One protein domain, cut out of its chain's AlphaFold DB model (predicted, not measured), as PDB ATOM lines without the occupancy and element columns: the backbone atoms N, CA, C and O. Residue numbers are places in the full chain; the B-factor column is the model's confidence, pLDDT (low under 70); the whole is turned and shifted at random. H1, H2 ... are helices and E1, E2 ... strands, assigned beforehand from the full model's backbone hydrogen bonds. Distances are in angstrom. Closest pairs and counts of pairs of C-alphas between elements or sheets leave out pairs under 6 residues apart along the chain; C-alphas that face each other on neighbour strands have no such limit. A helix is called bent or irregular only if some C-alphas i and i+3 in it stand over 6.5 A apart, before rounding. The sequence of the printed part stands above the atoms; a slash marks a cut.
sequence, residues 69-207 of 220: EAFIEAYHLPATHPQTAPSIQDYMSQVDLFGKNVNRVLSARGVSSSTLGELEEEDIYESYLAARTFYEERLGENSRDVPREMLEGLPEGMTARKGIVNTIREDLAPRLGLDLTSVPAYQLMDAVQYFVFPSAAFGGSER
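This is residues 69 to 207 of the 220 residues of the protein "Ring_hydroxyl_A domain-containing protein" of Comamonadaceae bacterium (UniProt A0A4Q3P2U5). A sheet made of two hairpins, E1 with E2 and E3 with E4, forms one end of the domain, and the long helices H2 and H3 form the other, meeting near their first residues as a V. Short H4 bridges H3 and the sheet; H1 lies off to one side among loops, and residues 137 to 142 of H2 stick out. The printed part has 139 residues, with named elements in the order H1 E1 E2 H2 H3 H4 E3 E4; the sheet E1 E2 E3 E4 is antiparallel. The class is mixed, with under half of the residues in named elements; the whole is compact, with a radius of gyration of the C-alphas of 15.5 A and spans of 45 by 36 by 30 A.

H1, residues 77 to 80, begins at C-alpha (-19.590, 90.973, 123.224). E1 is residues 94 to 98 and E2 102 to 107, 16.8 A long. H2, residues 121 to 142, spans 30.0 A with a kink of 57 degrees near residue 136; it is irregular, C-alphas 138 and 141 being 9.5 A apart. H3, residues 160 to 175, spans 21.5 A. H4 is residues 185 to 189, E3 191 to 196, 16.4 A long, and E4 200 to 204, ending at C-alpha (-21.688, 74.426, 117.925).

N 96 and O 104 of E1 and E2 are 2.9 A apart, N 105 and O 193 of E2 and E3 2.8 A, and N 194 and O 202 of E3 and E4 2.8 A, within hydrogen-bond range. H4 only grazes the sheet, with residues 186 to 189. H4 touches residues 164 to 168 of H3; the closest C-alphas, of Val 165 and Ala 185, are 6.2 A apart. H3 touches H2 with residues 160 to 164 alone, closest at the C-alphas of Tyr 125 and Ala 160, 4.7 A. H1 touches no helix and is not on the sheet. Every O i to N i+4 pair is within range in H4, 13 of 18 in H2 and 8 of 12 in H3; H1 is too short for one.

The C-alphas of Lys 100 and Glu 149, the two farthest apart, are 46.7 A apart. The printed part has no cut. The links H1 to E1, E2 to H2 and H2 to H3 are long. The pLDDT is under 70 at residues 133 to 146 and 204 to 207.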
ATOM      1  N   GLU A  69     -30.018  90.350 114.838       89.12
ATOM      2  CA  GLU A  69     -28.719  90.976 114.548       89.12
ATOM      3  C   GLU A  69     -27.628  90.538 115.542       89.12
ATOM      4  O   GLU A  69     -26.496  90.293 115.141       89.12
ATOM      5  N   ALA A  70     -27.988  90.290 116.804       86.06
ATOM      6  CA  ALA A  70     -27.066  89.779 117.824       86.06
ATOM      7  C   ALA A  70     -26.500  88.369 117.534       86.06
ATOM      8  O   ALA A  70     -25.608  87.911 118.240       86.06
ATOM      9  N   PHE A  71     -27.019  87.649 116.534       87.00
ATOM     10  CA  PHE A  71     -26.549  86.313 116.147       87.00
ATOM     11  C   PHE A  71     -25.790  86.297 114.812       87.00
ATOM     12  O   PHE A  71     -25.435  85.223 114.320       87.00
ATOM     13  N   ILE A  72     -25.553  87.468 114.213       92.38
ATOM     14  CA  ILE A  72     -24.788  87.623 112.965       92.38
ATOM     15  C   ILE A  72     -23.504  88.442 113.147       92.38
ATOM     16  O   ILE A  72     -22.787  88.668 112.174       92.38
ATOM     17  N   GLU A  73     -23.186  88.855 114.375       91.62
ATOM     18  CA  GLU A  73     -21.953  89.557 114.731       91.62
ATOM     19  C   GLU A  73     -21.510  89.245 116.170       91.62
ATOM     20  O   GLU A  73     -22.258  88.661 116.951       91.62
ATOM     21  N   ALA A  74     -20.270  89.619 116.502       91.31
ATOM     22  CA  ALA A  74     -19.676  89.472 117.836       91.31
ATOM     23  C   ALA A  74     -19.191  90.811 118.431       91.31
ATOM     24  O   ALA A  74     -18.602  90.846 119.508       91.31
ATOM     25  N   TYR A  75     -19.433  91.925 117.742       91.38
ATOM     26  CA  TYR A  75     -19.066  93.281 118.148       91.38
ATOM     27  C   TYR A  75     -19.729  93.704 119.467       91.38
ATOM     28  O   TYR A  75     -19.167  94.509 120.207       91.38
ATOM     29  N   HIS A  76     -20.907  93.166 119.794       91.62
ATOM     30  CA  HIS A  76     -21.584  93.476 121.056       91.62
ATOM     31  C   HIS A  76     -20.921  92.843 122.292       91.62
ATOM     32  O   HIS A  76     -21.167  93.310 123.410       91.62
ATOM     33  N   LEU A  77     -20.103  91.794 122.121       88.44
ATOM     34  CA  LEU A  77     -19.590  90.973 123.224       88.44
ATOM     35  C   LEU A  77     -18.877  91.783 124.326       88.44
ATOM     36  O   LEU A  77     -19.247  91.588 125.486       88.44
ATOM     37  N   PRO A  78     -17.950  92.726 124.042       87.56
ATOM     38  CA  PRO A  78     -17.319  93.525 125.095       87.56
ATOM     39  C   PRO A  78     -18.316  94.319 125.942       87.56
ATOM     40  O   PRO A  78     -18.106  94.517 127.137       87.56
ATOM     41  N   ALA A  79     -19.394  94.801 125.320       89.38
ATOM     42  CA  ALA A  79     -20.346  95.695 125.962       89.38
ATOM     43  C   ALA A  79     -21.402  94.935 126.779       89.38
ATOM     44  O   ALA A  79     -21.768  95.382 127.865       89.38
ATOM     45  N   THR A  80     -21.907  93.806 126.273       88.31
ATOM     46  CA  THR A  80     -23.015  93.069 126.912       88.31
ATOM     47  C   THR A  80     -22.570  91.801 127.637       88.31
ATOM     48  O   THR A  80     -23.298  91.311 128.503       88.31
ATOM     49  N   HIS A  81     -21.382  91.278 127.322       86.56
ATOM     50  CA  HIS A  81     -20.787  90.087 127.932       86.56
ATOM     51  C   HIS A  81     -19.339  90.338 128.392       86.56
ATOM     52  O   HIS A  81     -18.443  89.552 128.050       86.56
ATOM     53  N   PRO A  82     -19.082  91.387 129.204       86.88
ATOM     54  CA  PRO A  82     -17.730  91.738 129.642       86.88
ATOM     55  C   PRO A  82     -17.020  90.588 130.371       86.88
ATOM     56  O   PRO A  82     -15.800  90.489 130.314       86.88
ATOM     57  N   GLN A  83     -17.765  89.666 130.990       84.50
ATOM     58  CA  GLN A  83     -17.216  88.470 131.632       84.50
ATOM     59  C   GLN A  83     -16.547  87.486 130.659       84.50
ATOM     60  O   GLN A  83     -15.720  86.684 131.078       84.50
ATOM     61  N   THR A  84     -16.910  87.522 129.372       84.69
ATOM     62  CA  THR A  84     -16.318  86.651 128.343       84.69
ATOM     63  C   THR A  84     -15.178  87.311 127.585       84.69
ATOM     64  O   THR A  84     -14.336  86.598 127.049       84.69
ATOM     65  N   ALA A  85     -15.111  88.645 127.580       89.69
ATOM     66  CA  ALA A  85     -14.108  89.404 126.838       89.69
ATOM     67  C   ALA A  85     -12.647  88.989 127.127       89.69
ATOM     68  O   ALA A  85     -11.847  89.024 126.197       89.69
ATOM     69  N   PRO A  86     -12.253  88.541 128.340       93.38
ATOM     70  CA  PRO A  86     -10.883  88.076 128.563       93.38
ATOM     71  C   PRO A  86     -10.531  86.754 127.863       93.38
ATOM     72  O   PRO A  86      -9.353  86.452 127.731       93.38
ATOM     73  N   SER A  87     -11.508  85.969 127.393       92.50
ATOM     74  CA  SER A  87     -11.280  84.624 126.835       92.50
ATOM     75  C   SER A  87     -11.921  84.357 125.467       92.50
ATOM     76  O   SER A  87     -11.873  83.218 124.978       92.50
ATOM     77  N   ILE A  88     -12.499  85.378 124.829       91.38
ATOM     78  CA  ILE A  88     -13.033  85.308 123.465       91.38
ATOM     79  C   ILE A  88     -12.638  86.544 122.648       91.38
ATOM     80  O   ILE A  88     -12.681  87.669 123.140       91.38
ATOM     81  N   GLN A  89     -12.299  86.331 121.377       91.50
ATOM     82  CA  GLN A  89     -12.178  87.408 120.397       91.50
ATOM     83  C   GLN A  89     -13.548  87.836 119.870       91.50
ATOM     84  O   GLN A  89     -14.451  87.025 119.698       91.50
ATOM     85  N   ASP A  90     -13.679  89.118 119.565       89.81
ATOM     86  CA  ASP A  90     -14.931  89.773 119.193       89.81
ATOM     87  C   ASP A  90     -14.749  90.573 117.897       89.81
ATOM     88  O   ASP A  90     -15.222  90.145 116.843       89.81
ATOM     89  N   TYR A  91     -13.980  91.662 117.930       87.19
ATOM     90  CA  TYR A  91     -13.701  92.540 116.790       87.19
ATOM     91  C   TYR A  91     -13.003  91.821 115.634       87.19
ATOM     92  O   TYR A  91     -13.201  92.190 114.480       87.19
ATOM     93  N   MET A  92     -12.201  90.798 115.937       88.19
ATOM     94  CA  MET A  92     -11.462  90.012 114.943       88.19
ATOM     95  C   MET A  92     -12.197  88.729 114.535       88.19
ATOM     96  O   MET A  92     -11.585  87.814 113.984       88.19
ATOM     97  N   SER A  93     -13.500  88.635 114.817       92.38
ATOM     98  CA  SER A  93     -14.307  87.489 114.401       92.38
ATOM     99  C   SER A  93     -14.394  87.406 112.882       92.38
ATOM    100  O   SER A  93     -14.622  88.401 112.191       92.38
ATOM    101  N   GLN A  94     -14.248  86.196 112.353       93.38
ATOM    102  CA  GLN A  94     -14.434  85.945 110.933       93.38
ATOM    103  C   GLN A  94     -15.930  85.887 110.623       93.38
ATOM    104  O   GLN A  94     -16.679  85.183 111.303       93.38
ATOM    105  N   VAL A  95     -16.344  86.597 109.574       94.50
ATOM    106  CA  VAL A  95     -17.705  86.539 109.039       94.50
ATOM    107  C   VAL A  95     -17.656  85.953 107.636       94.50
ATOM    108  O   VAL A  95     -17.042  86.526 106.738       94.50
ATOM    109  N   ASP A  96     -18.321  84.819 107.451       95.56
ATOM    110  CA  ASP A  96     -18.469  84.161 106.157       95.56
ATOM    111  C   ASP A  96     -19.904  84.298 105.662       95.56
ATOM    112  O   ASP A  96     -20.853  84.142 106.432       95.56
ATOM    113  N   LEU A  97     -20.063  84.543 104.363       95.94
ATOM    114  CA  LEU A  97     -21.358  84.574 103.692       95.94
ATOM    115  C   LEU A  97     -21.456  83.379 102.748       95.94
ATOM    116  O   LEU A  97     -20.594  83.185 101.889       95.94
ATOM    117  N   PHE A  98     -22.520  82.597 102.889       96.00
ATOM    118  CA  PHE A  98     -22.822  81.462 102.032       96.00
ATOM    119  C   PHE A  98     -24.153  81.698 101.322       96.00
ATOM    120  O   PHE A  98     -25.224  81.728 101.933       96.00
ATOM    121  N   GLY A  99     -24.084  81.877 100.003       93.69
ATOM    122  CA  GLY A  99     -25.267  82.164  99.202       93.69
ATOM    123  C   GLY A  99     -25.978  83.442  99.655       93.69
ATOM    124  O   GLY A  99     -25.341  84.449  99.961       93.69
ATOM    125  N   LYS A 100     -27.315  83.408  99.657       92.31
ATOM    126  CA  LYS A 100     -28.177  84.575  99.920       92.31
ATOM    127  C   LYS A 100     -28.716  84.649 101.352       92.31
ATOM    128  O   LYS A 100     -29.250  85.683 101.741       92.31
ATOM    129  N   ASN A 101     -28.651  83.553 102.100       94.88
ATOM    130  CA  ASN A 101     -29.461  83.364 103.304       94.88
ATOM    131  C   ASN A 101     -28.719  82.673 104.452       94.88
ATOM    132  O   ASN A 101     -29.336  82.462 105.493       94.88
ATOM    133  N   VAL A 102     -27.432  82.349 104.300       96.38
ATOM    134  CA  VAL A 102     -26.630  81.756 105.371       96.38
ATOM    135  C   VAL A 102     -25.388  82.605 105.621       96.38
ATOM    136  O   VAL A 102     -24.648  82.932 104.696       96.38
ATOM    137  N   ASN A 103     -25.118  82.933 106.881       95.62
ATOM    138  CA  ASN A 103     -23.822  83.460 107.301       95.62
ATOM    139  C   ASN A 103     -23.270  82.664 108.480       95.62
ATOM    140  O   ASN A 103     -24.010  81.984 109.193       95.62
ATOM    141  N   ARG A 104     -21.960  82.768 108.683       95.00
ATOM    142  CA  ARG A 104     -21.264  82.216 109.840       95.00
ATOM    143  C   ARG A 104     -20.431  83.292 110.509       95.00
ATOM    144  O   ARG A 104     -19.693  83.991 109.826       95.00
ATOM    145  N   VAL A 105     -20.513  83.362 111.830       94.56
ATOM    146  CA  VAL A 105     -19.570  84.080 112.686       94.56
ATOM    147  C   VAL A 105     -18.697  83.047 113.387       94.56
ATOM    148  O   VAL A 105     -19.207  82.091 113.976       94.56
ATOM    149  N   LEU A 106     -17.381  83.213 113.287       93.19
ATOM    150  CA  LEU A 106     -16.399  82.400 113.993       93.19
ATOM    151  C   LEU A 106     -15.546  83.303 114.882       93.19
ATOM    152  O   LEU A 106     -14.785  84.139 114.392       93.19
ATOM    153  N   SER A 107     -15.663  83.085 116.188       92.62
ATOM    154  CA  SER A 107     -14.942  83.824 117.222       92.62
ATOM    155  C   SER A 107     -14.014  82.876 117.975       92.62
ATOM    156  O   SER A 107     -14.454  81.889 118.576       92.62
ATOM    157  N   ALA A 108     -12.713  83.164 117.918       92.94
ATOM    158  CA  ALA A 108     -11.698  82.353 118.576       92.94
ATOM    159  C   ALA A 108     -11.821  82.456 120.104       92.94
ATOM    160  O   ALA A 108     -11.956  83.554 120.645       92.94
ATOM    161  N   ARG A 109     -11.743  81.316 120.799       92.12
ATOM    162  CA  ARG A 109     -11.634  81.250 122.265       92.12
ATOM    163  C   ARG A 109     -10.207  80.983 122.734       92.12
ATOM    164  O   ARG A 109      -9.358  80.529 121.964       92.12
ATOM    165  N   GLY A 110      -9.952  81.249 124.014       92.62
ATOM    166  CA  GLY A 110      -8.616  81.123 124.602       92.62
ATOM    167  C   GLY A 110      -7.665  82.222 124.132       92.62
ATOM    168  O   GLY A 110      -6.461  82.006 124.081       92.62
ATOM    169  N   VAL A 111      -8.233  83.360 123.733       93.31
ATOM    170  CA  VAL A 111      -7.555  84.598 123.353       93.31
ATOM    171  C   VAL A 111      -8.402  85.758 123.868       93.31
ATOM    172  O   VAL A 111      -9.632  85.676 123.818       93.31
ATOM    173  N   SER A 112      -7.769  86.811 124.378       93.19
ATOM    174  CA  SER A 112      -8.476  87.980 124.900       93.19
ATOM    175  C   SER A 112      -9.043  88.839 123.776       93.19
ATOM    176  O   SER A 112      -8.525  88.849 122.659       93.19
ATOM    177  N   SER A 113     -10.101  89.583 124.082       92.25
ATOM    178  CA  SER A 113     -10.620  90.660 123.250       92.25
ATOM    179  C   SER A 113      -9.546  91.708 122.971       92.25
ATOM    180  O   SER A 113      -8.792  92.115 123.860       92.25
ATOM    181  N   SER A 114      -9.558  92.240 121.750       89.38
ATOM    182  CA  SER A 114      -8.619  93.285 121.328       89.38
ATOM    183  C   SER A 114      -8.762  94.588 122.133       89.38
ATOM    184  O   SER A 114      -7.852  95.413 122.128       89.38
ATOM    185  N   THR A 115      -9.876  94.788 122.853       89.12
ATOM    186  CA  THR A 115     -10.075  95.974 123.708       89.12
ATOM    187  C   THR A 115      -9.440  95.881 125.088       89.12
ATOM    188  O   THR A 115      -9.342  96.904 125.761       89.12
ATOM    189  N   LEU A 116      -9.029  94.690 125.529       89.38
ATOM    190  CA  LEU A 116      -8.456  94.488 126.864       89.38
ATOM    191  C   LEU A 116      -6.925  94.576 126.887       89.38
ATOM    192  O   LEU A 116      -6.339  94.604 127.964       89.38
ATOM    193  N   GLY A 117      -6.286  94.668 125.718       86.44
ATOM    194  CA  GLY A 117      -4.833  94.574 125.599       86.44
ATOM    195  C   GLY A 117      -4.324  93.144 125.801       86.44
ATOM    196  O   GLY A 117      -5.080  92.173 125.717       86.44
ATOM    197  N   GLU A 118      -3.018  93.025 126.026       89.81
ATOM    198  CA  GLU A 118      -2.375  91.745 126.330       89.81
ATOM    199  C   GLU A 118      -2.708  91.331 127.770       89.81
ATOM    200  O   GLU A 118      -2.547  92.120 128.702       89.81
ATOM    201  N   LEU A 119      -3.200  90.101 127.927       94.75
ATOM    202  CA  LEU A 119      -3.465  89.467 129.217       94.75
ATOM    203  C   LEU A 119      -2.525  88.274 129.386       94.75
ATOM    204  O   LEU A 119      -2.103  87.675 128.396       94.75
ATOM    205  N   GLU A 120      -2.242  87.910 130.634       95.81
ATOM    206  CA  GLU A 120      -1.498  86.689 130.935       95.81
ATOM    207  C   GLU A 120      -2.313  85.454 130.527       95.81
ATOM    208  O   GLU A 120      -3.538  85.413 130.669       95.81
ATOM    209  N   GLU A 121      -1.634  84.417 130.036       96.81
ATOM    210  CA  GLU A 121      -2.293  83.196 129.553       96.81
ATOM    211  C   GLU A 121      -3.104  82.498 130.664       96.81
ATOM    212  O   GLU A 121      -4.180  81.958 130.399       96.81
ATOM    213  N   GLU A 122      -2.648  82.566 131.919       94.94
ATOM    214  CA  GLU A 122      -3.400  82.049 133.071       94.94
ATOM    215  C   GLU A 122      -4.738  82.787 133.245       94.94
ATOM    216  O   GLU A 122      -5.775  82.150 133.413       94.94
ATOM    217  N   ASP A 123      -4.761  84.117 133.118       94.06
ATOM    218  CA  ASP A 123      -5.987  84.909 133.282       94.06
ATOM    219  C   ASP A 123      -7.011  84.604 132.175       94.06
ATOM    220  O   ASP A 123      -8.221  84.524 132.419       94.06
ATOM    221  N   ILE A 124      -6.532  84.390 130.944       95.44
ATOM    222  CA  ILE A 124      -7.364  83.976 129.804       95.44
ATOM    223  C   ILE A 124      -7.950  82.578 130.057       95.44
ATOM    224  O   ILE A 124      -9.139  82.343 129.804       95.44
ATOM    225  N   TYR A 125      -7.133  81.646 130.556       94.19
ATOM    226  CA  TYR A 125      -7.546  80.283 130.887       94.19
ATOM    227  C   TYR A 125      -8.596  80.265 132.007       94.19
ATOM    228  O   TYR A 125      -9.671  79.683 131.833       94.19
ATOM    229  N   GLU A 126      -8.360  80.987 133.103       91.00
ATOM    230  CA  GLU A 126      -9.305  81.093 134.218       91.00
ATOM    231  C   GLU A 126     -10.618  81.764 133.810       91.00
ATOM    232  O   GLU A 126     -11.696  81.294 134.183       91.00
ATOM    233  N   SER A 127     -10.567  82.815 132.983       90.19
ATOM    234  CA  SER A 127     -11.778  83.434 132.432       90.19
ATOM    235  C   SER A 127     -12.608  82.438 131.622       90.19
ATOM    236  O   SER A 127     -13.837  82.410 131.753       90.19
ATOM    237  N   TYR A 128     -11.962  81.593 130.813       88.62
ATOM    238  CA  TYR A 128     -12.659  80.556 130.060       88.62
ATOM    239  C   TYR A 128     -13.338  79.547 130.993       88.62
ATOM    240  O   TYR A 128     -14.514  79.230 130.789       88.62
ATOM    241  N   LEU A 129     -12.634  79.059 132.020       85.38
ATOM    242  CA  LEU A 129     -13.193  78.109 132.985       85.38
ATOM    243  C   LEU A 129     -14.371  78.719 133.759       85.38
ATOM    244  O   LEU A 129     -15.434  78.102 133.829       85.38
ATOM    245  N   ALA A 130     -14.242  79.957 134.236       81.56
ATOM    246  CA  ALA A 130     -15.318  80.663 134.933       81.56
ATOM    247  C   ALA A 130     -16.570  80.842 134.052       81.56
ATOM    248  O   ALA A 130     -17.702  80.639 134.501       81.56
ATOM    249  N   ALA A 131     -16.387  81.158 132.765       76.75
ATOM    250  CA  ALA A 131     -17.492  81.268 131.814       76.75
ATOM    251  C   ALA A 131     -18.206  79.925 131.560       76.75
ATOM    252  O   ALA A 131     -19.371  79.923 131.150       76.75
ATOM    253  N   ARG A 132     -17.546  78.783 131.800       72.00
ATOM    254  CA  ARG A 132     -18.188  77.458 131.760       72.00
ATOM    255  C   ARG A 132     -19.023  77.197 133.005       72.00
ATOM    256  O   ARG A 132     -20.165  76.767 132.859       72.00
ATOM    257  N   THR A 133     -18.505  77.527 134.186       61.66
ATOM    258  CA  THR A 133     -19.201  77.382 135.478       61.66
ATOM    259  C   THR A 133     -20.512  78.179 135.527       61.66
ATOM    260  O   THR A 133     -21.499  77.716 136.091       61.66
ATOM    261  N   PHE A 134     -20.610  79.310 134.815       53.69
ATOM    262  CA  PHE A 134     -21.877  80.047 134.649       53.69
ATOM    263  C   PHE A 134     -23.031  79.188 134.079       53.69
ATOM    264  O   PHE A 134     -24.202  79.418 134.392       53.69
ATOM    265  N   TYR A 135     -22.734  78.186 133.244       51.75
ATOM    266  CA  TYR A 135     -23.748  77.252 132.745       51.75
ATOM    267  C   TYR A 135     -24.149  76.204 133.790       51.75
ATOM    268  O   TYR A 135     -25.299  75.766 133.772       51.75
ATOM    269  N   GLU A 136     -23.251  75.841 134.709       51.72
ATOM    270  CA  GLU A 136     -23.538  74.933 135.828       51.72
ATOM    271  C   GLU A 136     -24.574  75.550 136.770       51.72
ATOM    272  O   GLU A 136     -25.606  74.942 137.050       51.72
ATOM    273  N   GLU A 137     -24.376  76.812 137.157       50.56
ATOM    274  CA  GLU A 137     -25.287  77.537 138.053       50.56
ATOM    275  C   GLU A 137     -26.695  77.710 137.464       50.56
ATOM    276  O   GLU A 137     -27.690  77.729 138.190       50.56
ATOM    277  N   ARG A 138     -26.801  77.820 136.132       52.09
ATOM    278  CA  ARG A 138     -28.071  78.076 135.435       52.09
ATOM    279  C   ARG A 138     -28.808  76.800 135.007       52.09
ATOM    280  O   ARG A 138     -30.023  76.853 134.810       52.09
ATOM    281  N   LEU A 139     -28.099  75.678 134.845       48.78
ATOM    282  CA  LEU A 139     -28.660  74.367 134.475       48.78
ATOM    283  C   LEU A 139     -28.800  73.399 135.670       48.78
ATOM    284  O   LEU A 139     -29.490  72.384 135.539       48.78
ATOM    285  N   GLY A 140     -28.202  73.716 136.825       51.62
ATOM    286  CA  GLY A 140     -28.274  72.923 138.059       51.62
ATOM    287  C   GLY A 140     -27.561  71.567 137.959       51.62
ATOM    288  O   GLY A 140     -26.660  71.387 137.142       51.62
ATOM    289  N   GLU A 141     -28.011  70.577 138.744       43.03
ATOM    290  CA  GLU A 141     -27.466  69.198 138.828       43.03
ATOM    291  C   GLU A 141     -27.383  68.434 137.485       43.03
ATOM    292  O   GLU A 141     -26.808  67.352 137.415       43.03
ATOM    293  N   ASN A 142     -27.940  68.983 136.400       48.72
ATOM    294  CA  ASN A 142     -27.858  68.413 135.055       48.72
ATOM    295  C   ASN A 142     -26.670  68.932 134.230       48.72
ATOM    296  O   ASN A 142     -26.530  68.546 133.063       48.72
ATOM    297  N   SER A 143     -25.837  69.821 134.776       56.38
ATOM    298  CA  SER A 143     -24.627  70.243 134.081       56.38
ATOM    299  C   SER A 143     -23.662  69.058 133.997       56.38
ATOM    300  O   SER A 143     -23.251  68.491 135.003       56.38
ATOM    301  N   ARG A 144     -23.342  68.635 132.772       56.97
ATOM    302  CA  ARG A 144     -22.319  67.615 132.487       56.97
ATOM    303  C   ARG A 144     -20.900  68.207 132.537       56.97
ATOM    304  O   ARG A 144     -20.005  67.699 131.867       56.97
ATOM    305  N   ASP A 145     -20.729  69.333 133.219       63.91
ATOM    306  CA  ASP A 145     -19.448  70.015 133.351       63.91
ATOM    307  C   ASP A 145     -18.702  69.488 134.595       63.91
ATOM    308  O   ASP A 145     -19.214  68.666 135.360       63.91
ATOM    309  N   VAL A 146     -17.422  69.839 134.696       65.56
ATOM    310  CA  VAL A 146     -16.519  69.370 135.749       65.56
ATOM    311  C   VAL A 146     -16.288  70.518 136.730       65.56
ATOM    312  O   VAL A 146     -15.924  71.600 136.263       65.56
ATOM    313  N   PRO A 147     -16.381  70.273 138.056       72.69
ATOM    314  CA  PRO A 147     -16.105  71.296 139.058       72.69
ATOM    315  C   PRO A 147     -14.725  71.918 138.863       72.69
ATOM    316  O   PRO A 147     -13.743  71.200 138.645       72.69
ATOM    317  N   ARG A 148     -14.633  73.247 138.995       76.88
ATOM    318  CA  ARG A 148     -13.373  73.985 138.817       76.88
ATOM    319  C   ARG A 148     -12.254  73.400 139.675       76.88
ATOM    320  O   ARG A 148     -11.130  73.322 139.190       76.88
ATOM    321  N   GLU A 149     -12.537  72.949 140.900       79.81
ATOM    322  CA  GLU A 149     -11.509  72.406 141.806       79.81
ATOM    323  C   GLU A 149     -10.848  71.109 141.304       79.81
ATOM    324  O   GLU A 149      -9.774  70.747 141.779       79.81
ATOM    325  N   MET A 150     -11.480  70.399 140.364       75.75
ATOM    326  CA  MET A 150     -10.959  69.159 139.777       75.75
ATOM    327  C   MET A 150     -10.100  69.382 138.527       75.75
ATOM    328  O   MET A 150      -9.644  68.399 137.939       75.75
ATOM    329  N   LEU A 151      -9.938  70.631 138.087       81.19
ATOM    330  CA  LEU A 151      -9.137  70.991 136.920       81.19
ATOM    331  C   LEU A 151      -7.794  71.570 137.358       81.19
ATOM    332  O   LEU A 151      -7.736  72.470 138.202       81.19
ATOM    333  N   GLU A 152      -6.721  71.070 136.751       83.19
ATOM    334  CA  GLU A 152      -5.388  71.635 136.937       83.19
ATOM    335  C   GLU A 152      -5.304  73.040 136.308       83.19
ATOM    336  O   GLU A 152      -6.035  73.376 135.366       83.19
ATOM    337  N   GLY A 153      -4.442  73.883 136.885       85.31
ATOM    338  CA  GLY A 153      -4.120  75.205 136.337       85.31
ATOM    339  C   GLY A 153      -3.347  75.103 135.023       85.31
ATOM    340  O   GLY A 153      -2.961  74.006 134.599       85.31
ATOM    341  N   LEU A 154      -3.102  76.237 134.369       93.88
ATOM    342  CA  LEU A 154      -2.369  76.236 133.109       93.88
ATOM    343  C   LEU A 154      -0.883  75.894 133.355       93.88
ATOM    344  O   LEU A 154      -0.223  76.536 134.174       93.88
ATOM    345  N   PRO A 155      -0.302  74.892 132.665       93.81
ATOM    346  CA  PRO A 155       1.121  74.605 132.808       93.81
ATOM    347  C   PRO A 155       1.988  75.793 132.378       93.81
ATOM    348  O   PRO A 155       1.690  76.460 131.384       93.81
ATOM    349  N   GLU A 156       3.107  76.010 133.076       92.81
ATOM    350  CA  GLU A 156       4.020  77.122 132.796       92.81
ATOM    351  C   GLU A 156       4.456  77.150 131.317       92.81
ATOM    352  O   GLU A 156       4.889  76.143 130.747       92.81
ATOM    353  N   GLY A 157       4.321  78.317 130.680       93.19
ATOM    354  CA  GLY A 157       4.681  78.534 129.275       93.19
ATOM    355  C   GLY A 157       3.705  77.945 128.248       93.19
ATOM    356  O   GLY A 157       3.981  77.998 127.046       93.19
ATOM    357  N   MET A 158       2.575  77.373 128.675       96.75
ATOM    358  CA  MET A 158       1.498  76.955 127.780       96.75
ATOM    359  C   MET A 158       0.569  78.133 127.466       96.75
ATOM    360  O   MET A 158       0.303  78.960 128.325       96.75
ATOM    361  N   THR A 159       0.041  78.194 126.241       97.00
ATOM    362  CA  THR A 159      -1.020  79.157 125.914       97.00
ATOM    363  C   THR A 159      -2.368  78.674 126.438       97.00
ATOM    364  O   THR A 159      -2.665  77.474 126.383       97.00
ATOM    365  N   ALA A 160      -3.232  79.594 126.854       95.88
ATOM    366  CA  ALA A 160      -4.588  79.342 127.319       95.88
ATOM    367  C   ALA A 160      -5.365  78.497 126.313       95.88
ATOM    368  O   ALA A 160      -5.979  77.491 126.664       95.88
ATOM    369  N   ARG A 161      -5.267  78.843 125.024       94.50
ATOM    370  CA  ARG A 161      -5.902  78.089 123.941       94.50
ATOM    371  C   ARG A 161      -5.483  76.617 123.942       94.50
ATOM    372  O   ARG A 161      -6.337  75.749 123.790       94.50
ATOM    373  N   LYS A 162      -4.195  76.311 124.124       95.25
ATOM    374  CA  LYS A 162      -3.717  74.921 124.195       95.25
ATOM    375  C   LYS A 162      -4.174  74.239 125.486       95.25
ATOM    376  O   LYS A 162      -4.649  73.109 125.404       95.25
ATOM    377  N   GLY A 163      -4.102  74.935 126.621       94.25
ATOM    378  CA  GLY A 163      -4.608  74.448 127.907       94.25
ATOM    379  C   GLY A 163      -6.066  74.013 127.817       94.25
ATOM    380  O   GLY A 163      -6.384  72.873 128.126       94.25
ATOM    381  N   ILE A 164      -6.929  74.854 127.240       92.50
ATOM    382  CA  ILE A 164      -8.356  74.565 127.044       92.50
ATOM    383  C   ILE A 164      -8.582  73.295 126.209       92.50
ATOM    384  O   ILE A 164      -9.448  72.488 126.551       92.50
ATOM    385  N   VAL A 165      -7.833  73.090 125.114       93.06
ATOM    386  CA  VAL A 165      -7.943  71.845 124.322       93.06
ATOM    387  C   VAL A 165      -7.599  70.634 125.178       93.06
ATOM    388  O   VAL A 165      -8.313  69.632 125.115       93.06
ATOM    389  N   ASN A 166      -6.504  70.721 125.933       92.69
ATOM    390  CA  ASN A 166      -6.038  69.632 126.780       92.69
ATOM    391  C   ASN A 166      -7.083  69.317 127.848       92.69
ATOM    392  O   ASN A 166      -7.524  68.177 127.910       92.69
ATOM    393  N   THR A 167      -7.607  70.322 128.554       89.44
ATOM    394  CA  THR A 167      -8.708  70.150 129.510       89.44
ATOM    395  C   THR A 167      -9.899  69.430 128.876       89.44
ATOM    396  O   THR A 167     -10.440  68.473 129.429       89.44
ATOM    397  N   ILE A 168     -10.317  69.839 127.672       88.25
ATOM    398  CA  ILE A 168     -11.444  69.195 126.983       88.25
ATOM    399  C   ILE A 168     -11.143  67.724 126.667       88.25
ATOM    400  O   ILE A 168     -12.010  66.875 126.868       88.25
ATOM    401  N   ARG A 169      -9.949  67.409 126.161       90.19
ATOM    402  CA  ARG A 169      -9.603  66.056 125.696       90.19
ATOM    403  C   ARG A 169      -9.202  65.101 126.812       90.19
ATOM    404  O   ARG A 169      -9.520  63.921 126.721       90.19
ATOM    405  N   GLU A 170      -8.486  65.592 127.809       88.88
ATOM    406  CA  GLU A 170      -7.818  64.783 128.828       88.88
ATOM    407  C   GLU A 170      -8.665  64.697 130.104       88.88
ATOM    408  O   GLU A 170      -8.742  63.625 130.702       88.88
ATOM    409  N   ASP A 171      -9.405  65.758 130.450       84.19
ATOM    410  CA  ASP A 171     -10.231  65.781 131.663       84.19
ATOM    411  C   ASP A 171     -11.719  65.560 131.377       84.19
ATOM    412  O   ASP A 171     -12.377  64.752 132.037       84.19
ATOM    413  N   LEU A 172     -12.285  66.281 130.401       82.75
ATOM    414  CA  LEU A 172     -13.734  66.275 130.174       82.75
ATOM    415  C   LEU A 172     -14.200  65.080 129.342       82.75
ATOM    416  O   LEU A 172     -15.140  64.385 129.734       82.75
ATOM    417  N   ALA A 173     -13.567  64.837 128.193       84.94
ATOM    418  CA  ALA A 173     -14.000  63.802 127.257       84.94
ATOM    419  C   ALA A 173     -14.064  62.401 127.902       84.94
ATOM    420  O   ALA A 173     -15.122  61.770 127.799       84.94
ATOM    421  N   PRO A 174     -13.049  61.933 128.662       85.81
ATOM    422  CA  PRO A 174     -13.085  60.601 129.267       85.81
ATOM    423  C   PRO A 174     -14.210  60.444 130.294       85.81
ATOM    424  O   PRO A 174     -14.854  59.397 130.355       85.81
ATOM    425  N   ARG A 175     -14.509  61.498 131.066       79.56
ATOM    426  CA  ARG A 175     -15.594  61.502 132.066       79.56
ATOM    427  C   ARG A 175     -16.978  61.428 131.430       79.56
ATOM    428  O   ARG A 175     -17.901  60.874 132.018       79.56
ATOM    429  N   LEU A 176     -17.111  61.953 130.215       77.12
ATOM    430  CA  LEU A 176     -18.333  61.882 129.421       77.12
ATOM    431  C   LEU A 176     -18.416  60.617 128.553       77.12
ATOM    432  O   LEU A 176     -19.410  60.437 127.847       77.12
ATOM    433  N   GLY A 177     -17.399  59.746 128.599       82.94
ATOM    434  CA  GLY A 177     -17.302  58.569 127.737       82.94
ATOM    435  C   GLY A 177     -17.151  58.929 126.257       82.94
ATOM    436  O   GLY A 177     -17.654  58.207 125.397       82.94
ATOM    437  N   LEU A 178     -16.520  60.067 125.964       83.06
ATOM    438  CA  LEU A 178     -16.312  60.594 124.619       83.06
ATOM    439  C   LEU A 178     -14.858  60.415 124.192       83.06
ATOM    440  O   LEU A 178     -13.941  60.644 124.977       83.06
ATOM    441  N   ASP A 179     -14.659  60.092 122.918       86.56
ATOM    442  CA  ASP A 179     -13.363  60.203 122.255       86.56
ATOM    443  C   ASP A 179     -13.376  61.440 121.350       86.56
ATOM    444  O   ASP A 179     -14.071  61.477 120.336       86.56
ATOM    445  N   LEU A 180     -12.628  62.469 121.753       87.81
ATOM    446  CA  LEU A 180     -12.503  63.742 121.034       87.81
ATOM    447  C   LEU A 180     -11.092  63.948 120.459       87.81
ATOM    448  O   LEU A 180     -10.703  65.067 120.109       87.81
ATOM    449  N   THR A 181     -10.293  62.881 120.372       87.44
ATOM    450  CA  THR A 181      -8.897  62.955 119.912       87.44
ATOM    451  C   THR A 181      -8.791  63.391 118.451       87.44
ATOM    452  O   THR A 181      -7.933  64.208 118.112       87.44
ATOM    453  N   SER A 182      -9.703  62.919 117.596       86.75
ATOM    454  CA  SER A 182      -9.763  63.271 116.173       86.75
ATOM    455  C   SER A 182     -10.489  64.585 115.883       86.75
ATOM    456  O   SER A 182     -10.473  65.052 114.744       86.75
ATOM    457  N   VAL A 183     -11.148  65.181 116.881       87.56
ATOM    458  CA  VAL A 183     -11.941  66.400 116.692       87.56
ATOM    459  C   VAL A 183     -11.004  67.612 116.643       87.56
ATOM    460  O   VAL A 183     -10.198  67.800 117.562       87.56
ATOM    461  N   PRO A 184     -11.074  68.461 115.603       89.31
ATOM    462  CA  PRO A 184     -10.246  69.659 115.508       89.31
ATOM    463  C   PRO A 184     -10.466  70.626 116.678       89.31
ATOM    464  O   PRO A 184     -11.593  70.857 117.100       89.31
ATOM    465  N   ALA A 185      -9.394  71.277 117.141       89.88
ATOM    466  CA  ALA A 185      -9.441  72.186 118.294       89.88
ATOM    467  C   ALA A 185     -10.505  73.292 118.174       89.88
ATOM    468  O   ALA A 185     -11.159  73.627 119.159       89.88
ATOM    469  N   TYR A 186     -10.716  73.826 116.966       87.62
ATOM    470  CA  TYR A 186     -11.721  74.865 116.743       87.62
ATOM    471  C   TYR A 186     -13.151  74.358 116.992       87.62
ATOM    472  O   TYR A 186     -13.969  75.093 117.526       87.62
ATOM    473  N   GLN A 187     -13.455  73.092 116.680       85.44
ATOM    474  CA  GLN A 187     -14.776  72.507 116.947       85.44
ATOM    475  C   GLN A 187     -14.991  72.231 118.440       85.44
ATOM    476  O   GLN A 187     -16.126  72.236 118.918       85.44
ATOM    477  N   LEU A 188     -13.901  72.021 119.183       85.88
ATOM    478  CA  LEU A 188     -13.943  71.786 120.623       85.88
ATOM    479  C   LEU A 188     -14.224  73.063 121.414       85.88
ATOM    480  O   LEU A 188     -14.978  73.019 122.386       85.88
ATOM    481  N   MET A 189     -13.622  74.192 121.022       86.75
ATOM    482  CA  MET A 189     -13.659  75.403 121.847       86.75
ATOM    483  C   MET A 189     -14.240  76.645 121.178       86.75
ATOM    484  O   MET A 189     -14.789  77.477 121.895       86.75
ATOM    485  N   ASP A 190     -14.088  76.831 119.865       91.06
ATOM    486  CA  ASP A 190     -14.402  78.126 119.261       91.06
ATOM    487  C   ASP A 190     -15.908  78.348 119.200       91.06
ATOM    488  O   ASP A 190     -16.708  77.413 119.108       91.06
ATOM    489  N   ALA A 191     -16.307  79.615 119.274       88.81
ATOM    490  CA  ALA A 191     -17.697  79.970 119.075       88.81
ATOM    491  C   ALA A 191     -17.959  80.041 117.569       88.81
ATOM    492  O   ALA A 191     -17.624  81.024 116.912       88.81
ATOM    493  N   VAL A 192     -18.538  78.968 117.033       90.50
ATOM    494  CA  VAL A 192     -19.010  78.908 115.650       90.50
ATOM    495  C   VAL A 192     -20.525  79.040 115.648       90.50
ATOM    496  O   VAL A 192     -21.230  78.185 116.189       90.50
ATOM    497  N   GLN A 193     -21.022  80.103 115.025       91.94
ATOM    498  CA  GLN A 193     -22.442  80.407 114.927       91.94
ATOM    499  C   GLN A 193     -22.848  80.590 113.473       91.94
ATOM    500  O   GLN A 193     -22.327  81.455 112.782       91.94
ATOM    501  N   TYR A 194     -23.800  79.785 113.022       94.81
ATOM    502  CA  TYR A 194     -24.487  79.966 111.753       94.81
ATOM    503  C   TYR A 194     -25.807  80.669 111.994       94.81
ATOM    504  O   TYR A 194     -26.522  80.347 112.944       94.81
ATOM    505  N   PHE A 195     -26.162  81.556 111.084       96.12
ATOM    506  CA  PHE A 195     -27.495  82.110 110.987       96.12
ATOM    507  C   PHE A 195     -28.052  81.805 109.601       96.12
ATOM    508  O   PHE A 195     -27.394  82.030 108.587       96.12
ATOM    509  N   VAL A 196     -29.260  81.255 109.586       95.88
ATOM    510  CA  VAL A 196     -30.065  80.984 108.404       95.88
ATOM    511  C   VAL A 196     -31.238  81.953 108.442       95.88
ATOM    512  O   VAL A 196     -32.162  81.825 109.256       95.88
ATOM    513  N   PHE A 197     -31.196  82.940 107.556       93.75
ATOM    514  CA  PHE A 197     -32.277  83.895 107.398       93.75
ATOM    515  C   PHE A 197     -33.570  83.158 107.005       93.75
ATOM    516  O   PHE A 197     -33.525  82.278 106.147       93.75
ATOM    517  N   PRO A 198     -34.734  83.521 107.571       91.81
ATOM    518  CA  PRO A 198     -34.945  84.655 108.469       91.81
ATOM    519  C   PRO A 198     -34.933  84.329 109.963       91.81
ATOM    520  O   PRO A 198     -35.141  85.249 110.741       91.81
ATOM    521  N   SER A 199     -34.796  83.075 110.394       87.38
ATOM    522  CA  SER A 199     -35.304  82.707 111.727       87.38
ATOM    523  C   SER A 199     -34.543  81.624 112.481       87.38
ATOM    524  O   SER A 199     -34.983  81.255 113.571       87.38
ATOM    525  N   ALA A 200     -33.425  81.114 111.965       92.62
ATOM    526  CA  ALA A 200     -32.710  80.029 112.626       92.62
ATOM    527  C   ALA A 200     -31.246  80.380 112.886       92.62
ATOM    528  O   ALA A 200     -30.537  80.833 111.996       92.62
ATOM    529  N   ALA A 201     -30.786  80.133 114.110       92.00
ATOM    530  CA  ALA A 201     -29.382  80.219 114.480       92.00
ATOM    531  C   ALA A 201     -28.914  78.853 114.992       92.00
ATOM    532  O   ALA A 201     -29.537  78.265 115.880       92.00
ATOM    533  N   PHE A 202     -27.809  78.354 114.447       90.19
ATOM    534  CA  PHE A 202     -27.200  77.084 114.825       90.19
ATOM    535  C   PHE A 202     -25.785  77.340 115.324       90.19
ATOM    536  O   PHE A 202     -24.914  77.760 114.570       90.19
ATOM    537  N   GLY A 203     -25.556  77.100 116.611       80.69
ATOM    538  CA  GLY A 203     -24.230  77.166 117.213       80.69
ATOM    539  C   GLY A 203     -23.688  75.777 117.523       80.69
ATOM    540  O   GLY A 203     -24.451  74.872 117.877       80.69
ATOM    541  N   GLY A 204     -22.369  75.626 117.457       61.81
ATOM    542  CA  GLY A 204     -21.688  74.426 117.925       61.81
ATOM    543  C   GLY A 204     -20.311  74.742 118.491       61.81
ATOM    544  O   GLY A 204     -19.414  75.097 117.739       61.81
ATOM    545  N   SER A 205     -20.140  74.550 119.799       50.97
ATOM    546  CA  SER A 205     -18.978  73.805 120.285       50.97
ATOM    547  C   SER A 205     -19.449  72.367 120.488       50.97
ATOM    548  O   SER A 205     -20.588  72.141 120.922       50.97
ATOM    549  N   GLU A 206     -18.654  71.378 120.092       44.06
ATOM    550  CA  GLU A 206     -19.024  69.974 120.241       44.06
ATOM    551  C   GLU A 206     -19.134  69.596 121.724       44.06
ATOM    552  O   GLU A 206     -18.210  69.087 122.347       44.06
ATOM    553  N   ARG A 207     -20.317  69.784 122.310       46.50
ATOM    554  CA  ARG A 207     -20.768  68.946 123.418       46.50
ATOM    555  C   ARG A 207     -21.390  67.708 122.786       46.50
ATOM    556  O   ARG A 207     -22.613  67.642 122.637       46.50
TER     557      ARG A 207